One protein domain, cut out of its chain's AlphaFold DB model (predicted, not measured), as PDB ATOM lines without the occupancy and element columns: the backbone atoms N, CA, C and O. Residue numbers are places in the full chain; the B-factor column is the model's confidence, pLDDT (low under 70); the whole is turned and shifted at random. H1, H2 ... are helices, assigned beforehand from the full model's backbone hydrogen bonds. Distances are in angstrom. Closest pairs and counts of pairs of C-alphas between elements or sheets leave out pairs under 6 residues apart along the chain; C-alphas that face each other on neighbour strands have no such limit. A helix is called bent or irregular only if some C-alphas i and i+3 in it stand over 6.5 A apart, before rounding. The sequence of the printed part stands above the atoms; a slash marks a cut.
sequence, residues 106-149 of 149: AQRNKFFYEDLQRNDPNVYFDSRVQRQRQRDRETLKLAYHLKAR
ATOM      1  N   ALA A 106     152.452 156.641 187.609       85.25
ATOM      2  CA  ALA A 106     151.886 157.994 187.559       85.25
ATOM      3  C   ALA A 106     150.518 158.116 188.265       85.25
ATOM      4  O   ALA A 106     150.144 159.201 188.704       85.25
ATOM      5  N   GLN A 107     149.781 157.009 188.387       87.94
ATOM      6  CA  GLN A 107     148.464 156.958 189.021       87.94
ATOM      7  C   GLN A 107     148.538 156.520 190.494       87.94
ATOM      8  O   GLN A 107     147.659 156.882 191.274       87.94
ATOM      9  N   ARG A 108     149.603 155.820 190.909       91.31
ATOM     10  CA  ARG A 108     149.812 155.331 192.288       91.31
ATOM     11  C   ARG A 108     150.418 156.399 193.210       91.31
ATOM     12  O   ARG A 108     151.512 156.257 193.752       91.31
ATOM     13  N   ASN A 109     149.701 157.504 193.375       91.44
ATOM     14  CA  ASN A 109     150.068 158.603 194.275       91.44
ATOM     15  C   ASN A 109     149.398 158.462 195.658       91.44
ATOM     16  O   ASN A 109     148.679 157.501 195.936       91.44
ATOM     17  N   LYS A 110     149.603 159.441 196.543       93.75
ATOM     18  CA  LYS A 110     149.005 159.474 197.882       93.75
ATOM     19  C   LYS A 110     147.487 159.261 197.861       93.75
ATOM     20  O   LYS A 110     146.992 158.461 198.648       93.75
ATOM     21  N   PHE A 111     146.774 159.942 196.966       93.75
ATOM     22  CA  PHE A 111     145.313 159.888 196.899       93.75
ATOM     23  C   PHE A 111     144.806 158.520 196.454       93.75
ATOM     24  O   PHE A 111     143.788 158.064 196.958       93.75
ATOM     25  N   PHE A 112     145.537 157.847 195.563       94.06
ATOM     26  CA  PHE A 112     145.240 156.467 195.185       94.06
ATOM     27  C   PHE A 112     145.271 155.534 196.401       94.06
ATOM     28  O   PHE A 112     144.344 154.762 196.617       94.06
ATOM     29  N   TYR A 113     146.310 155.637 197.232       94.50
ATOM     30  CA  TYR A 113     146.431 154.804 198.429       94.50
ATOM     31  C   TYR A 113     145.440 155.181 199.537       94.50
ATOM     32  O   TYR A 113     144.994 154.297 200.262       94.50
ATOM     33  N   GLU A 114     145.089 156.460 199.677       94.81
ATOM     34  CA  GLU A 114     144.047 156.906 200.615       94.81
ATOM     35  C   GLU A 114     142.657 156.409 200.199       94.81
ATOM     36  O   GLU A 114     141.890 155.945 201.043       94.81
ATOM     37  N   ASP A 115     142.347 156.448 198.901       94.56
ATOM     38  CA  ASP A 115     141.107 155.890 198.362       94.56
ATOM     39  C   ASP A 115     141.066 154.366 198.529       94.56
ATOM     40  O   ASP A 115     140.075 153.818 199.013       94.56
ATOM     41  N   LEU A 116     142.185 153.688 198.251       94.25
ATOM     42  CA  LEU A 116     142.320 152.252 198.476       94.25
ATOM     43  C   LEU A 116     142.101 151.882 199.946       94.25
ATOM     44  O   LEU A 116     141.388 150.930 200.237       94.25
ATOM     45  N   GLN A 117     142.668 152.647 200.881       95.88
ATOM     46  CA  GLN A 117     142.478 152.417 202.313       95.88
ATOM     47  C   GLN A 117     141.005 152.521 202.726       95.88
ATOM     48  O   GLN A 117     140.560 151.781 203.604       95.88
ATOM     49  N   ARG A 118     140.252 153.441 202.111       95.12
ATOM     50  CA  ARG A 118     138.835 153.662 202.417       95.12
ATOM     51  C   ARG A 118     137.927 152.607 201.790       95.12
ATOM     52  O   ARG A 118     136.979 152.174 202.440       95.12
ATOM     53  N   ASN A 119     138.195 152.233 200.542       94.62
ATOM     54  CA  ASN A 119     137.300 151.391 199.748       94.62
ATOM     55  C   ASN A 119     137.647 149.898 199.842       94.62
ATOM     56  O   ASN A 119     136.764 149.056 199.698       94.62
ATOM     57  N   ASP A 120     138.913 149.559 200.093       92.19
ATOM     58  CA  ASP A 120     139.408 148.182 200.140       92.19
ATOM     59  C   ASP A 120     140.553 148.008 201.161       92.19
ATOM     60  O   ASP A 120     141.725 147.819 200.801       92.19
ATOM     61  N   PRO A 121     140.231 148.068 202.466       92.69
ATOM     62  CA  PRO A 121     141.237 148.021 203.523       92.69
ATOM     63  C   PRO A 121     142.025 146.704 203.534       92.69
ATOM     64  O   PRO A 121     143.213 146.710 203.848       92.69
ATOM     65  N   ASN A 122     141.407 145.583 203.147       91.19
ATOM     66  CA  ASN A 122     142.069 144.276 203.147       91.19
ATOM     67  C   ASN A 122     143.239 144.234 202.156       91.19
ATOM     68  O   ASN A 122     144.323 143.769 202.501       91.19
ATOM     69  N   VAL A 123     143.044 144.760 200.942       93.19
ATOM     70  CA  VAL A 123     144.120 144.868 199.944       93.19
ATOM     71  C   VAL A 123     145.117 145.955 200.338       93.19
ATOM     72  O   VAL A 123     146.319 145.766 200.167       93.19
ATOM     73  N   TYR A 124     144.654 147.073 200.909       94.94
ATOM     74  CA  TYR A 124     145.544 148.141 201.372       94.94
ATOM     75  C   TYR A 124     146.586 147.630 202.373       94.94
ATOM     76  O   TYR A 124     147.766 147.943 202.231       94.94
ATOM     77  N   PHE A 125     146.178 146.840 203.370       93.06
ATOM     78  CA  PHE A 125     147.082 146.331 204.406       93.06
ATOM     79  C   PHE A 125     147.921 145.114 203.975       93.06
ATOM     80  O   PHE A 125     148.759 144.657 204.756       93.06
ATOM     81  N   ASP A 126     147.780 144.622 202.739       94.69
ATOM     82  CA  ASP A 126     148.659 143.580 202.204       94.69
ATOM     83  C   ASP A 126     150.121 144.061 202.184       94.69
ATOM     84  O   ASP A 126     150.457 145.176 201.763       94.69
ATOM     85  N   SER A 127     151.029 143.195 202.637       93.88
ATOM     86  CA  SER A 127     152.440 143.554 202.791       93.88
ATOM     87  C   SER A 127     153.124 143.929 201.469       93.88
ATOM     88  O   SER A 127     154.041 144.755 201.470       93.88
ATOM     89  N   ARG A 128     152.691 143.367 200.333       94.75
ATOM     90  CA  ARG A 128     153.213 143.699 198.998       94.75
ATOM     91  C   ARG A 128     152.773 145.101 198.596       94.75
ATOM     92  O   ARG A 128     153.596 145.875 198.110       94.75
ATOM     93  N   VAL A 129     151.513 145.446 198.862       95.19
ATOM     94  CA  VAL A 129     150.954 146.780 198.588       95.19
ATOM     95  C   VAL A 129     151.655 147.843 199.432       95.19
ATOM     96  O   VAL A 129     152.086 148.861 198.890       95.19
ATOM     97  N   GLN A 130     151.871 147.589 200.725       96.19
ATOM     98  CA  GLN A 130     152.598 148.520 201.600       96.19
ATOM     99  C   GLN A 130     154.057 148.726 201.169       96.19
ATOM    100  O   GLN A 130     154.532 149.864 201.124       96.19
ATOM    101  N   ARG A 131     154.763 147.658 200.773       96.12
ATOM    102  CA  ARG A 131     156.122 147.777 200.216       96.12
ATOM    103  C   ARG A 131     156.136 148.586 198.921       96.12
ATOM    104  O   ARG A 131     157.017 149.426 198.739       96.12
ATOM    105  N   GLN A 132     155.166 148.368 198.031       94.56
ATOM    106  CA  GLN A 132     155.073 149.135 196.789       94.56
ATOM    107  C   GLN A 132     154.783 150.611 197.061       94.56
ATOM    108  O   GLN A 132     155.438 151.468 196.478       94.56
ATOM    109  N   ARG A 133     153.890 150.917 198.007       94.62
ATOM    110  CA  ARG A 133     153.602 152.289 198.442       94.62
ATOM    111  C   ARG A 133     154.849 153.012 198.937       94.62
ATOM    112  O   ARG A 133     155.051 154.183 198.618       94.62
ATOM    113  N   GLN A 134     155.689 152.334 199.716       94.62
ATOM    114  CA  GLN A 134     156.952 152.907 200.174       94.62
ATOM    115  C   GLN A 134     157.884 153.223 198.994       94.62
ATOM    116  O   GLN A 134     158.374 154.347 198.896       94.62
ATOM    117  N   ARG A 135     158.057 152.279 198.060       94.38
ATOM    118  CA  ARG A 135     158.858 152.489 196.841       94.38
ATOM    119  C   ARG A 135     158.317 153.627 195.980       94.38
ATOM    120  O   ARG A 135     159.088 154.443 195.484       94.38
ATOM    121  N   ASP A 136     157.001 153.709 195.820       93.19
ATOM    122  CA  ASP A 136     156.350 154.762 195.041       93.19
ATOM    123  C   ASP A 136     156.554 156.133 195.698       93.19
ATOM    124  O   ASP A 136     156.867 157.104 195.010       93.19
ATOM    125  N   ARG A 137     156.483 156.216 197.035       93.25
ATOM    126  CA  ARG A 137     156.803 157.436 197.793       93.25
ATOM    127  C   ARG A 137     158.261 157.864 197.602       93.25
ATOM    128  O   ARG A 137     158.522 159.051 197.408       93.25
ATOM    129  N   GLU A 138     159.200 156.922 197.645       93.44
ATOM    130  CA  GLU A 138     160.632 157.181 197.432       93.44
ATOM    131  C   GLU A 138     160.933 157.617 195.990       93.44
ATOM    132  O   GLU A 138     161.747 158.515 195.766       93.44
ATOM    133  N   THR A 139     160.232 157.029 195.019       92.44
ATOM    134  CA  THR A 139     160.421 157.294 193.587       92.44
ATOM    135  C   THR A 139     159.811 158.633 193.172       92.44
ATOM    136  O   THR A 139     160.472 159.445 192.527       92.44
ATOM    137  N   LEU A 140     158.558 158.891 193.556       89.44
ATOM    138  CA  LEU A 140     157.821 160.095 193.166       89.44
ATOM    139  C   LEU A 140     158.185 161.317 194.021       89.44
ATOM    140  O   LEU A 140     158.011 162.451 193.574       89.44
ATOM    141  N   LYS A 141     158.702 161.124 195.243       90.19
ATOM    142  CA  LYS A 141     159.077 162.206 196.173       90.19
ATOM    143  C   LYS A 141     157.939 163.226 196.332       90.19
ATOM    144  O   LYS A 141     156.835 162.858 196.717       90.19
ATOM    145  N   LEU A 142     158.170 164.503 196.008       84.56
ATOM    146  CA  LEU A 142     157.146 165.553 196.063       84.56
ATOM    147  C   LEU A 142     155.943 165.250 195.154       84.56
ATOM    148  O   LEU A 142     154.810 165.544 195.531       84.56
ATOM    149  N   ALA A 143     156.164 164.594 194.010       85.81
ATOM    150  CA  ALA A 143     155.093 164.216 193.091       85.81
ATOM    151  C   ALA A 143     154.140 163.161 193.678       85.81
ATOM    152  O   ALA A 143     153.008 163.050 193.221       85.81
ATOM    153  N   TYR A 144     154.536 162.445 194.740       90.62
ATOM    154  CA  TYR A 144     153.657 161.509 195.447       90.62
ATOM    155  C   TYR A 144     152.423 162.205 196.036       90.62
ATOM    156  O   TYR A 144     151.361 161.603 196.155       90.62
ATOM    157  N   HIS A 145     152.550 163.481 196.403       89.69
ATOM    158  CA  HIS A 145     151.459 164.271 196.970       89.69
ATOM    159  C   HIS A 145     150.610 164.979 195.912       89.69
ATOM    160  O   HIS A 145     149.643 165.652 196.265       89.69
ATOM    161  N   LEU A 146     150.951 164.848 194.628       87.12
ATOM    162  CA  LEU A 146     150.179 165.430 193.541       87.12
ATOM    163  C   LEU A 146     149.061 164.474 193.134       87.12
ATOM    164  O   LEU A 146     149.265 163.268 192.993       87.12
ATOM    165  N   LYS A 147     147.865 165.027 192.931       77.75
ATOM    166  CA  LYS A 147     146.745 164.267 192.385       77.75
ATOM    167  C   LYS A 147     147.014 164.030 190.900       77.75
ATOM    168  O   LYS A 147     147.207 164.996 190.161       77.75
ATOM    169  N   ALA A 148     147.048 162.764 190.487       71.50
ATOM    170  CA  ALA A 148     147.053 162.400 189.073       71.50
ATOM    171  C   ALA A 148     145.853 163.083 188.399       71.50
ATOM    172  O   ALA A 148     144.738 163.021 188.927       71.50
ATOM    173  N   ARG A 149     146.125 163.810 187.313       62.06
ATOM    174  CA  ARG A 149     145.103 164.463 186.490       62.06
ATOM    175  C   ARG A 149     144.500 163.471 185.513       62.06
ATOM    176  O   ARG A 149     145.270 162.615 185.026       62.06
TER     177      ARG A 149
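This is residues 106 to 149 of the 149 residues of an uncharacterized protein of Nitrosospira multiformis (UniProt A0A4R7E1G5). The long helix H3 makes one side of a flat frame; near residue 139 it kinks, and its last turns fold across one end to meet the start of H1, which makes the opposite side. The short helix H2, with its two tight links, closes the other end of the frame. The printed part has 44 residues, with three named helices in the order H1, H2, H3 and no named strand; the class is all helix. The whole is compact, with a radius of gyration of the C-alphas of 10.0 A and spans of 26 by 20 by 11 A.

H3, residues 127 to 145, has a kink of 91 degrees near residue 139 and is irregular: C-alphas 139 and 142 are 9.2 A apart. H1, residues 110 to 119, touches H3; their closest C-alphas, those of Lys 110 and His 145, are 5.5 A apart. The lines of H1 and H3 stand at a steep tilt of 39 degrees, opposite ways, the line of H3 being a rough one. H2, residues 121 to 124, touches H1, with the C-alphas of Gln 117 and Tyr 124 closest at 5.3 A. H2 and H3 are close but not clearly touching; their closest C-alphas, those of Tyr 124 and Gln 130, are 7.1 A apart. Every O i to N i+4 pair is within hydrogen-bond range in H1, and 11 of 15 are in H3; H2 is too short for such a pair, but its 1 pair of O i to N i+3 is within range.

H3 is 21.5 A long, from C-alpha 127 at (152.440, 143.554, 202.791) to C-alpha 145 at (151.459, 164.271, 196.970). H1 is 14.3 A long and begins at C-alpha 110, (149.005, 159.474, 197.882). H2 measures 4.8 A.

The two C-alphas farthest apart are those of Ser 127 and Arg 149, at 27.5 A. The printed part has no cut, and both links are tight. Mean pLDDT of the printed part is 91.1; residue 149, the chain's last, is under 70.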